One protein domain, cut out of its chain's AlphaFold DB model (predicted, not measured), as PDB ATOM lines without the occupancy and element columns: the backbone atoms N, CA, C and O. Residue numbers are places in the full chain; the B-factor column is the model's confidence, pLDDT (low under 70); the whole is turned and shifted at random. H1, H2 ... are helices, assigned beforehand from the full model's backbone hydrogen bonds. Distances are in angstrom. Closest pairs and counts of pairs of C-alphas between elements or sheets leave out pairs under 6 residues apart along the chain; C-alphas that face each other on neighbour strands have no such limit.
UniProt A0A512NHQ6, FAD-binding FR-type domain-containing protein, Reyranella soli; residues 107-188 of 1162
ATOM      1  N   TYR A 107      -3.171  -8.720 -19.229       93.50
ATOM      2  CA  TYR A 107      -1.789  -8.794 -19.701       93.50
ATOM      3  C   TYR A 107      -1.647  -9.764 -20.881       93.50
ATOM      4  O   TYR A 107      -1.274  -9.334 -21.972       93.50
ATOM      5  N   VAL A 108      -2.026 -11.038 -20.715       94.50
ATOM      6  CA  VAL A 108      -1.794 -12.099 -21.717       94.50
ATOM      7  C   VAL A 108      -2.494 -11.799 -23.046       94.50
ATOM      8  O   VAL A 108      -1.847 -11.841 -24.090       94.50
ATOM      9  N   THR A 109      -3.768 -11.384 -23.024       92.19
ATOM     10  CA  THR A 109      -4.531 -11.011 -24.243       92.19
ATOM     11  C   THR A 109      -3.902  -9.864 -25.051       92.19
ATOM     12  O   THR A 109      -4.183  -9.677 -26.244       92.19
ATOM     13  N   ARG A 110      -3.065  -9.041 -24.408       91.75
ATOM     14  CA  ARG A 110      -2.318  -7.960 -25.058       91.75
ATOM     15  C   ARG A 110      -0.959  -8.441 -25.544       91.75
ATOM     16  O   ARG A 110      -0.584  -8.058 -26.649       91.75
ATOM     17  N   ALA A 111      -0.279  -9.255 -24.737       91.81
ATOM     18  CA  ALA A 111       1.069  -9.749 -24.982       91.81
ATOM     19  C   ALA A 111       1.142 -10.722 -26.168       91.81
ATOM     20  O   ALA A 111       2.002 -10.560 -27.029       91.81
ATOM     21  N   ILE A 112       0.231 -11.696 -26.251       93.31
ATOM     22  CA  ILE A 112       0.214 -12.701 -27.323       93.31
ATOM     23  C   ILE A 112      -1.171 -12.715 -27.967       93.31
ATOM     24  O   ILE A 112      -2.191 -12.871 -27.299       93.31
ATOM     25  N   LYS A 113      -1.214 -12.515 -29.289       93.31
ATOM     26  CA  LYS A 113      -2.463 -12.508 -30.063       93.31
ATOM     27  C   LYS A 113      -2.945 -13.929 -30.369       93.31
ATOM     28  O   LYS A 113      -2.107 -14.827 -30.431       93.31
ATOM     29  N   PRO A 114      -4.256 -14.133 -30.613       91.69
ATOM     30  CA  PRO A 114      -4.818 -15.458 -30.877       91.69
ATOM     31  C   PRO A 114      -4.077 -16.259 -31.956       91.69
ATOM     32  O   PRO A 114      -3.777 -17.423 -31.723       91.69
ATOM     33  N   ASP A 115      -3.698 -15.632 -33.074       91.62
ATOM     34  CA  ASP A 115      -2.999 -16.317 -34.174       91.62
ATOM     35  C   ASP A 115      -1.604 -16.809 -33.760       91.62
ATOM     36  O   ASP A 115      -1.204 -17.925 -34.080       91.62
ATOM     37  N   ALA A 116      -0.875 -15.996 -32.988       91.75
ATOM     38  CA  ALA A 116       0.432 -16.370 -32.451       91.75
ATOM     39  C   ALA A 116       0.308 -17.450 -31.366       91.75
ATOM     40  O   ALA A 116       1.139 -18.349 -31.293       91.75
ATOM     41  N   ALA A 117      -0.743 -17.387 -30.546       90.81
ATOM     42  CA  ALA A 117      -1.028 -18.390 -29.528       90.81
ATOM     43  C   ALA A 117      -1.433 -19.745 -30.130       90.81
ATOM     44  O   ALA A 117      -1.082 -20.785 -29.578       90.81
ATOM     45  N   ALA A 118      -2.138 -19.745 -31.263       87.12
ATOM     46  CA  ALA A 118      -2.530 -20.957 -31.980       87.12
ATOM     47  C   ALA A 118      -1.335 -21.700 -32.601       87.12
ATOM     48  O   ALA A 118      -1.412 -22.906 -32.809       87.12
ATOM     49  N   ALA A 119      -0.228 -21.002 -32.870       91.31
ATOM     50  CA  ALA A 119       1.012 -21.603 -33.360       91.31
ATOM     51  C   ALA A 119       1.887 -22.210 -32.244       91.31
ATOM     52  O   ALA A 119       2.925 -22.807 -32.537       91.31
ATOM     53  N   LEU A 120       1.512 -22.039 -30.970       93.62
ATOM     54  CA  LEU A 120       2.251 -22.602 -29.842       93.62
ATOM     55  C   LEU A 120       2.000 -24.108 -29.727       93.62
ATOM     56  O   LEU A 120       0.864 -24.577 -29.746       93.62
ATOM     57  N   ASP A 121       3.082 -24.854 -29.538       93.81
ATOM     58  CA  ASP A 121       3.052 -26.284 -29.250       93.81
ATOM     59  C   ASP A 121       2.663 -26.497 -27.781       93.81
ATOM     60  O   ASP A 121       3.407 -26.115 -26.870       93.81
ATOM     61  N   GLY A 122       1.484 -27.086 -27.568       91.25
ATOM     62  CA  GLY A 122       0.894 -27.290 -26.249       91.25
ATOM     63  C   GLY A 122       1.778 -28.088 -25.295       91.25
ATOM     64  O   GLY A 122       1.838 -27.752 -24.112       91.25
ATOM     65  N   ASP A 123       2.496 -29.100 -25.780       91.62
ATOM     66  CA  ASP A 123       3.340 -29.946 -24.931       91.62
ATOM     67  C   ASP A 123       4.619 -29.209 -24.537       91.62
ATOM     68  O   ASP A 123       5.025 -29.251 -23.373       91.62
ATOM     69  N   LYS A 124       5.200 -28.436 -25.465       93.62
ATOM     70  CA  LYS A 124       6.362 -27.586 -25.167       93.62
ATOM     71  C   LYS A 124       6.029 -26.503 -24.156       93.62
ATOM     72  O   LYS A 124       6.707 -26.408 -23.137       93.62
ATOM     73  N   VAL A 125       4.969 -25.723 -24.386       94.12
ATOM     74  CA  VAL A 125       4.611 -24.653 -23.443       94.12
ATOM     75  C   VAL A 125       4.178 -25.217 -22.096       94.12
ATOM     76  O   VAL A 125       4.416 -24.565 -21.091       94.12
ATOM     77  N   THR A 126       3.596 -26.424 -22.044       91.69
ATOM     78  CA  THR A 126       3.294 -27.111 -20.776       91.69
ATOM     79  C   THR A 126       4.572 -27.510 -20.037       91.69
ATOM     80  O   THR A 126       4.657 -27.290 -18.834       91.69
ATOM     81  N   ALA A 127       5.575 -28.050 -20.736       89.94
ATOM     82  CA  ALA A 127       6.857 -28.432 -20.140       89.94
ATOM     83  C   ALA A 127       7.689 -27.227 -19.661       89.94
ATOM     84  O   ALA A 127       8.461 -27.352 -18.713       89.94
ATOM     85  N   GLU A 128       7.523 -26.059 -20.290       92.25
ATOM     86  CA  GLU A 128       8.166 -24.806 -19.872       92.25
ATOM     87  C   GLU A 128       7.613 -24.261 -18.542       92.25
ATOM     88  O   GLU A 128       8.316 -23.529 -17.841       92.25
ATOM     89  N   VAL A 129       6.376 -24.612 -18.166       89.62
ATOM     90  CA  VAL A 129       5.782 -24.208 -16.881       89.62
ATOM     91  C   VAL A 129       6.111 -25.238 -15.802       89.62
ATOM     92  O   VAL A 129       5.427 -26.247 -15.637       89.62
ATOM     93  N   ALA A 130       7.162 -24.975 -15.029       84.56
ATOM     94  CA  ALA A 130       7.541 -25.811 -13.892       84.56
ATOM     95  C   ALA A 130       6.615 -25.557 -12.685       84.56
ATOM     96  O   ALA A 130       6.906 -24.715 -11.834       84.56
ATOM     97  N   LEU A 131       5.486 -26.272 -12.624       91.06
ATOM     98  CA  LEU A 131       4.539 -26.224 -11.504       91.06
ATOM     99  C   LEU A 131       4.707 -27.432 -10.561       91.06
ATOM    100  O   LEU A 131       5.044 -28.524 -11.020       91.06
ATOM    101  N   PRO A 132       4.432 -27.272  -9.253       89.50
ATOM    102  CA  PRO A 132       4.558 -28.352  -8.269       89.50
ATOM    103  C   PRO A 132       3.439 -29.406  -8.343       89.50
ATOM    104  O   PRO A 132       3.520 -30.417  -7.653       89.50
ATOM    105  N   VAL A 133       2.402 -29.170  -9.152       92.00
ATOM    106  CA  VAL A 133       1.198 -30.006  -9.270       92.00
ATOM    107  C   VAL A 133       1.017 -30.418 -10.730       92.00
ATOM    108  O   VAL A 133       1.240 -29.614 -11.641       92.00
ATOM    109  N   ARG A 134       0.605 -31.665 -10.969       88.00
ATOM    110  CA  ARG A 134       0.278 -32.184 -12.302       88.00
ATOM    111  C   ARG A 134      -1.215 -32.022 -12.573       88.00
ATOM    112  O   ARG A 134      -2.027 -32.001 -11.662       88.00
ATOM    113  N   LEU A 135      -1.600 -31.935 -13.845       84.69
ATOM    114  CA  LEU A 135      -3.021 -31.860 -14.237       84.69
ATOM    115  C   LEU A 135      -3.835 -33.071 -13.743       84.69
ATOM    116  O   LEU A 135      -5.023 -32.937 -13.463       84.69
ATOM    117  N   GLU A 136      -3.187 -34.231 -13.618       87.06
ATOM    118  CA  GLU A 136      -3.755 -35.477 -13.081       87.06
ATOM    119  C   GLU A 136      -4.193 -35.353 -11.613       87.06
ATOM    120  O   GLU A 136      -5.104 -36.061 -11.193       87.06
ATOM    121  N   ASP A 137      -3.604 -34.417 -10.860       86.44
ATOM    122  CA  ASP A 137      -3.951 -34.148  -9.458       86.44
ATOM    123  C   ASP A 137      -5.244 -33.313  -9.325       86.44
ATOM    124  O   ASP A 137      -5.745 -33.099  -8.222       86.44
ATOM    125  N   GLY A 138      -5.801 -32.843 -10.449       91.50
ATOM    126  CA  GLY A 138      -7.054 -32.093 -10.522       91.50
ATOM    127  C   GLY A 138      -6.885 -30.675 -11.069       91.50
ATOM    128  O   GLY A 138      -5.931 -29.961 -10.758       91.50
ATOM    129  N   LEU A 139      -7.861 -30.237 -11.872       92.00
ATOM    130  CA  LEU A 139      -7.814 -28.947 -12.568       92.00
ATOM    131  C   LEU A 139      -7.796 -27.745 -11.609       92.00
ATOM    132  O   LEU A 139      -7.035 -26.811 -11.829       92.00
ATOM    133  N   GLU A 140      -8.585 -27.785 -10.529       92.56
ATOM    134  CA  GLU A 140      -8.608 -26.728  -9.503       92.56
ATOM    135  C   GLU A 140      -7.225 -26.544  -8.857       92.56
ATOM    136  O   GLU A 140      -6.715 -25.426  -8.782       92.56
ATOM    137  N   ALA A 141      -6.582 -27.647  -8.454       93.81
ATOM    138  CA  ALA A 141      -5.253 -27.622  -7.847       93.81
ATOM    139  C   ALA A 141      -4.188 -27.114  -8.829       93.81
ATOM    140  O   ALA A 141      -3.309 -26.334  -8.455       93.81
ATOM    141  N   TRP A 142      -4.292 -27.515 -10.097       95.25
ATOM    142  CA  TRP A 142      -3.380 -27.078 -11.146       95.25
ATOM    143  C   TRP A 142      -3.514 -25.578 -11.449       95.25
ATOM    144  O   TRP A 142      -2.511 -24.863 -11.472       95.25
ATOM    145  N   GLU A 143      -4.738 -25.071 -11.642       95.75
ATOM    146  CA  GLU A 143      -4.971 -23.643 -11.906       95.75
ATOM    147  C   GLU A 143      -4.566 -22.771 -10.711       95.75
ATOM    148  O   GLU A 143      -4.011 -21.686 -10.899       95.75
ATOM    149  N   LEU A 144      -4.763 -23.260  -9.482       95.88
ATOM    150  CA  LEU A 144      -4.265 -22.597  -8.280       95.88
ATOM    151  C   LEU A 144      -2.733 -22.535  -8.255       95.88
ATOM    152  O   LEU A 144      -2.171 -21.463  -8.023       95.88
ATOM    153  N   ALA A 145      -2.048 -23.647  -8.533       96.12
ATOM    154  CA  ALA A 145      -0.588 -23.679  -8.604       96.12
ATOM    155  C   ALA A 145      -0.053 -22.718  -9.678       96.12
ATOM    156  O   ALA A 145       0.910 -21.987  -9.430       96.12
ATOM    157  N   PHE A 146      -0.709 -22.656 -10.840       96.50
ATOM    158  CA  PHE A 146      -0.386 -21.689 -11.887       96.50
ATOM    159  C   PHE A 146      -0.556 -20.248 -11.393       96.50
ATOM    160  O   PHE A 146       0.351 -19.428 -11.535       96.50
ATOM    161  N   ALA A 147      -1.699 -19.929 -10.786       96.00
ATOM    162  CA  ALA A 147      -1.991 -18.585 -10.303       96.00
ATOM    163  C   ALA A 147      -1.004 -18.119  -9.221       96.00
ATOM    164  O   ALA A 147      -0.550 -16.971  -9.243       96.00
ATOM    165  N   LEU A 148      -0.622 -19.016  -8.307       95.50
ATOM    166  CA  LEU A 148       0.404 -18.758  -7.297       95.50
ATOM    167  C   LEU A 148       1.781 -18.539  -7.931       95.50
ATOM    168  O   LEU A 148       2.469 -17.590  -7.553       95.50
ATOM    169  N   ALA A 149       2.155 -19.343  -8.930       95.31
ATOM    170  CA  ALA A 149       3.415 -19.176  -9.647       95.31
ATOM    171  C   ALA A 149       3.495 -17.817 -10.364       95.31
ATOM    172  O   ALA A 149       4.531 -17.147 -10.307       95.31
ATOM    173  N   VAL A 150       2.401 -17.371 -10.992       94.88
ATOM    174  CA  VAL A 150       2.312 -16.025 -11.578       94.88
ATOM    175  C   VAL A 150       2.445 -14.961 -10.491       94.88
ATOM    176  O   VAL A 150       3.242 -14.040 -10.650       94.88
ATOM    177  N   ARG A 151       1.703 -15.078  -9.384       93.81
ATOM    178  CA  ARG A 151       1.725 -14.101  -8.284       93.81
ATOM    179  C   ARG A 151       3.114 -13.950  -7.662       93.81
ATOM    180  O   ARG A 151       3.532 -12.833  -7.376       93.81
ATOM    181  N   GLU A 152       3.828 -15.057  -7.472       92.94
ATOM    182  CA  GLU A 152       5.200 -15.078  -6.951       92.94
ATOM    183  C   GLU A 152       6.151 -14.251  -7.829       92.94
ATOM    184  O   GLU A 152       6.970 -13.491  -7.321       92.94
ATOM    185  N   ARG A 153       6.008 -14.357  -9.154       91.06
ATOM    186  CA  ARG A 153       6.930 -13.749 -10.126       91.06
ATOM    187  C   ARG A 153       6.516 -12.339 -10.566       91.06
ATOM    188  O   ARG A 153       7.375 -11.511 -10.844       91.06
ATOM    189  N   ALA A 154       5.217 -12.054 -10.636       87.50
ATOM    190  CA  ALA A 154       4.662 -10.757 -11.042       87.50
ATOM    191  C   ALA A 154       4.367  -9.815  -9.856       87.50
ATOM    192  O   ALA A 154       3.984  -8.660 -10.060       87.50
ATOM    193  N   GLY A 155       4.517 -10.304  -8.621       84.88
ATOM    194  CA  GLY A 155       4.162  -9.590  -7.400       84.88
ATOM    195  C   GLY A 155       2.652  -9.534  -7.143       84.88
ATOM    196  O   GLY A 155       1.828  -9.907  -7.978       84.88
ATOM    197  N   ALA A 156       2.272  -9.025  -5.968       79.50
ATOM    198  CA  ALA A 156       0.878  -9.005  -5.507       79.50
ATOM    199  C   ALA A 156      -0.074  -8.191  -6.404       79.50
ATOM    200  O   ALA A 156      -1.263  -8.487  -6.457       79.50
ATOM    201  N   GLU A 157       0.436  -7.191  -7.126       81.56
ATOM    202  CA  GLU A 157      -0.364  -6.380  -8.054       81.56
ATOM    203  C   GLU A 157      -0.416  -6.950  -9.482       81.56
ATOM    204  O   GLU A 157      -1.055  -6.350 -10.349       81.56
ATOM    205  N   PHE A 158       0.271  -8.070  -9.751       83.88
ATOM    206  CA  PHE A 158       0.395  -8.679 -11.083       83.88
ATOM    207  C   PHE A 158       0.900  -7.694 -12.162       83.88
ATOM    208  O   PHE A 158       0.539  -7.783 -13.339       83.88
ATOM    209  N   LYS A 159       1.732  -6.721 -11.769       83.31
ATOM    210  CA  LYS A 159       2.298  -5.709 -12.671       83.31
ATOM    211  C   LYS A 159       3.657  -6.166 -13.187       83.31
ATOM    212  O   LYS A 159       4.641  -6.167 -12.459       83.31
ATOM    213  N   ILE A 160       3.723  -6.476 -14.479       83.19
ATOM    214  CA  ILE A 160       4.958  -6.906 -15.141       83.19
ATOM    215  C   ILE A 160       5.592  -5.696 -15.834       83.19
ATOM    216  O   ILE A 160       5.135  -5.276 -16.896       83.19
ATOM    217  N   ALA A 161       6.627  -5.117 -15.219       75.56
ATOM    218  CA  ALA A 161       7.382  -3.998 -15.792       75.56
ATOM    219  C   ALA A 161       8.453  -4.463 -16.796       75.56
ATOM    220  O   ALA A 161       8.655  -3.835 -17.833       75.56
ATOM    221  N   THR A 162       9.124  -5.583 -16.511       82.56
ATOM    222  CA  THR A 162      10.089  -6.236 -17.407       82.56
ATOM    223  C   THR A 162       9.891  -7.751 -17.296       82.56
ATOM    224  O   THR A 162      10.035  -8.276 -16.190       82.56
ATOM    225  N   PRO A 163       9.495  -8.457 -18.373       84.31
ATOM    226  CA  PRO A 163       9.250  -9.900 -18.320       84.31
ATOM    227  C   PRO A 163      10.540 -10.682 -18.032       84.31
ATOM    228  O   PRO A 163      11.567 -10.427 -18.657       84.31
ATOM    229  N   THR A 164      10.488 -11.637 -17.101       89.81
ATOM    230  CA  THR A 164      11.551 -12.640 -16.912       89.81
ATOM    231  C   THR A 164      11.271 -13.869 -17.785       89.81
ATOM    232  O   THR A 164      10.110 -14.082 -18.151       89.81
ATOM    233  N   PRO A 165      12.271 -14.723 -18.086       91.50
ATOM    234  CA  PRO A 165      12.053 -15.949 -18.861       91.50
ATOM    235  C   PRO A 165      10.935 -16.845 -18.298       91.50
ATOM    236  O   PRO A 165      10.162 -17.435 -19.053       91.50
ATOM    237  N   GLU A 166      10.795 -16.903 -16.973       90.75
ATOM    238  CA  GLU A 166       9.762 -17.680 -16.284       90.75
ATOM    239  C   GLU A 166       8.361 -17.081 -16.480       90.75
ATOM    240  O   GLU A 166       7.397 -17.810 -16.718       90.75
ATOM    241  N   ILE A 167       8.229 -15.751 -16.409       92.94
ATOM    242  CA  ILE A 167       6.959 -15.065 -16.697       92.94
ATOM    243  C   ILE A 167       6.586 -15.175 -18.171       92.94
ATOM    244  O   ILE A 167       5.405 -15.311 -18.495       92.94
ATOM    245  N   GLU A 168       7.561 -15.148 -19.074       94.31
ATOM    246  CA  GLU A 168       7.312 -15.360 -20.496       94.31
ATOM    247  C   GLU A 168       6.798 -16.777 -20.778       94.31
ATOM    248  O   GLU A 168       5.851 -16.927 -21.551       94.31
ATOM    249  N   ALA A 169       7.345 -17.800 -20.111       95.25
ATOM    250  CA  ALA A 169       6.837 -19.172 -20.186       95.25
ATOM    251  C   ALA A 169       5.377 -19.271 -19.707       95.25
ATOM    252  O   ALA A 169       4.516 -19.781 -20.428       95.25
ATOM    253  N   LEU A 170       5.063 -18.691 -18.541       96.31
ATOM    254  CA  LEU A 170       3.691 -18.608 -18.018       96.31
ATOM    255  C   LEU A 170       2.752 -17.860 -18.979       96.31
ATOM    256  O   LEU A 170       1.605 -18.262 -19.175       96.31
ATOM    257  N   THR A 171       3.238 -16.793 -19.619       96.25
ATOM    258  CA  THR A 171       2.471 -16.001 -20.593       96.25
ATOM    259  C   THR A 171       2.172 -16.806 -21.857       96.25
ATOM    260  O   THR A 171       1.030 -16.794 -22.320       96.25
ATOM    261  N   ARG A 172       3.158 -17.540 -22.397       96.81
ATOM    262  CA  ARG A 172       2.967 -18.443 -23.548       96.81
ATOM    263  C   ARG A 172       1.962 -19.540 -23.228       96.81
ATOM    264  O   ARG A 172       1.032 -19.739 -24.007       96.81
ATOM    265  N   TYR A 173       2.092 -20.189 -22.070       96.75
ATOM    266  CA  TYR A 173       1.127 -21.196 -21.640       96.75
ATOM    267  C   TYR A 173      -0.283 -20.619 -21.529       96.75
ATOM    268  O   TYR A 173      -1.218 -21.180 -22.092       96.75
ATOM    269  N   ALA A 174      -0.447 -19.485 -20.839       97.00
ATOM    270  CA  ALA A 174      -1.754 -18.859 -20.666       97.00
ATOM    271  C   ALA A 174      -2.381 -18.455 -22.005       97.00
ATOM    272  O   ALA A 174      -3.585 -18.622 -22.191       97.00
ATOM    273  N   ALA A 175      -1.579 -17.943 -22.943       96.94
ATOM    274  CA  ALA A 175      -2.050 -17.581 -24.273       96.94
ATOM    275  C   ALA A 175      -2.508 -18.815 -25.057       96.94
ATOM    276  O   ALA A 175      -3.594 -18.793 -25.638       96.94
ATOM    277  N   TRP A 176      -1.716 -19.892 -25.032       97.19
ATOM    278  CA  TRP A 176      -2.091 -21.178 -25.616       97.19
ATOM    279  C   TRP A 176      -3.390 -21.703 -24.987       97.19
ATOM    280  O   TRP A 176      -4.360 -21.919 -25.706       97.19
ATOM    281  N   ALA A 177      -3.460 -21.800 -23.658       96.00
ATOM    282  CA  ALA A 177      -4.629 -22.281 -22.920       96.00
ATOM    283  C   ALA A 177      -5.905 -21.479 -23.236       96.00
ATOM    284  O   ALA A 177      -6.979 -22.055 -23.399       96.00
ATOM    285  N   LEU A 178      -5.784 -20.154 -23.366       95.31
ATOM    286  CA  LEU A 178      -6.899 -19.247 -23.632       95.31
ATOM    287  C   LEU A 178      -7.380 -19.278 -25.093       95.31
ATOM    288  O   LEU A 178      -8.573 -19.099 -25.360       95.31
ATOM    289  N   HIS A 179      -6.469 -19.431 -26.058       93.81
ATOM    290  CA  HIS A 179      -6.775 -19.200 -27.472       93.81
ATOM    291  C   HIS A 179      -6.803 -20.468 -28.332       93.81
ATOM    292  O   HIS A 179      -7.635 -20.518 -29.246       93.81
ATOM    293  N   SER A 180      -5.976 -21.481 -28.050       93.69
ATOM    294  CA  SER A 180      -5.897 -22.695 -28.872       93.69
ATOM    295  C   SER A 180      -7.080 -23.647 -28.624       93.69
ATOM    296  O   SER A 180      -7.643 -23.669 -27.522       93.69
ATOM    297  N   PRO A 181      -7.493 -24.454 -29.623       91.50
ATOM    298  CA  PRO A 181      -8.519 -25.479 -29.434       91.50
ATOM    299  C   PRO A 181      -8.142 -26.518 -28.369       91.50
ATOM    300  O   PRO A 181      -8.986 -26.868 -27.539       91.50
ATOM    301  N   GLU A 182      -6.889 -26.990 -28.348       92.75
ATOM    302  CA  GLU A 182      -6.426 -27.955 -27.345       92.75
ATOM    303  C   GLU A 182      -6.426 -27.348 -25.941       92.75
ATOM    304  O   GLU A 182      -6.876 -27.989 -24.989       92.75
ATOM    305  N   GLY A 183      -5.973 -26.097 -25.819       93.38
ATOM    306  CA  GLY A 183      -5.941 -25.344 -24.572       93.38
ATOM    307  C   GLY A 183      -7.332 -25.146 -23.980       93.38
ATOM    308  O   GLY A 183      -7.585 -25.534 -22.836       93.38
ATOM    309  N   LYS A 184      -8.270 -24.649 -24.795       93.06
ATOM    310  CA  LYS A 184      -9.675 -24.465 -24.404       93.06
ATOM    311  C   LYS A 184     -10.344 -25.771 -23.997       93.06
ATOM    312  O   LYS A 184     -11.150 -25.775 -23.073       93.06
ATOM    313  N   LYS A 185     -10.024 -26.879 -24.674       92.12
ATOM    314  CA  LYS A 185     -10.530 -28.206 -24.306       92.12
ATOM    315  C   LYS A 185      -9.962 -28.665 -22.962       92.12
ATOM    316  O   LYS A 185     -10.721 -29.173 -22.142       92.12
ATOM    317  N   ARG A 186      -8.657 -28.474 -22.730       92.38
ATOM    318  CA  ARG A 186      -7.960 -28.876 -21.496       92.38
ATOM    319  C   ARG A 186      -8.467 -28.117 -20.267       92.38
ATOM    320  O   ARG A 186      -8.646 -28.725 -19.221       92.38
ATOM    321  N   HIS A 187      -8.744 -26.825 -20.420       93.94
ATOM    322  CA  HIS A 187      -9.177 -25.935 -19.334       93.94
ATOM    323  C   HIS A 187     -10.669 -25.587 -19.388       93.94
ATOM    324  O   HIS A 187     -11.118 -24.629 -18.762       93.94
ATOM    325  N   ARG A 188     -11.471 -26.365 -20.132       90.50
ATOM    326  CA  ARG A 188     -12.904 -26.098 -20.338       90.50
ATOM    327  C   ARG A 188     -13.661 -25.960 -19.020       90.50
ATOM    328  O   ARG A 188     -14.555 -25.122 -18.917       90.50
TER     329      ARG A 188
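This is residues 107 to 188 of the 1162 residues of the protein "FAD-binding FR-type domain-containing protein" of Reyranella soli (UniProt A0A512NHQ6). One helix, H5, makes the core, and the other five helices are set round it: the short H1, H2 and H3 wrap round it in turn, and the long H4 is on the side away from H2. H4 and H5 form a helical hairpin opened like a V, meeting near the end of H4 and the beginning of H5, while the short H6 turns off across the other end of H5. The printed part has 82 residues, with six named helices in the order H1, H2, H3, H4, H5, H6 and no named strand; its class is all helix. It is compact, with a radius of gyration of the C-alphas of 12.1 A and spans of 30 by 30 by 19 A.

The hub is H5, residues 165 to 179, which touches the other five helices. H1, residues 107 to 111, touches residues 171 to 175 of H5 alone; their closest C-alphas, of Val 108 and Thr 171, are 5.9 A apart. H2, residues 114 to 118, touches H5, with the C-alphas of Ala 117 and Trp 176 closest at 4.9 A. H1 and H2 meet only through their link. H3, residues 122 to 128, touches H5 at a shallow tilt of 22 degrees, opposite ways, with the C-alphas of Val 125 and Tyr 173 closest at 5.2 A. H4, residues 139 to 154, and H5 form a hairpin at a steep tilt of 42 degrees, opposite ways. They touch through residues 166 to 170 of H5 alone, and the C-alphas of Arg 153 and Ile 167 are closest at 6.7 A. H6, residues 181 to 186, is about perpendicular to H5 at 78 degrees. The two touch only at the corner, through residues 176 to 178 of H5 alone, and the C-alphas of Ala 177 and Gly 183 are closest at 3.7 A. H4 and H6 are apart, as are, for instance, H1 and H3. In H1, H2, H3, H4, H5 and H6 every O i to N i+4 pair is within hydrogen-bond range.

H1 begins at C-alpha 107, (-1.789, -8.794, -19.701). H1 and H2 have five residues each, and H3 has seven. H4 is 22.1 A long and begins at C-alpha 139, (-7.814, -28.947, -12.568). H5 is 21.0 A long. H6 is 8.7 A long and ends at C-alpha 186, (-7.960, -28.876, -21.496).

The two C-alphas farthest apart, of Glu 136 and Ala 161, are 33.5 A apart. The printed part has no cut. The links H1 to H2, H2 to H3 and H5 to H6 are tight; H3 to H4 and H4 to H5 are short links of 10 residues each, and no link is long. The mean pLDDT of the printed part is 91.5, and no printed residue is under 70.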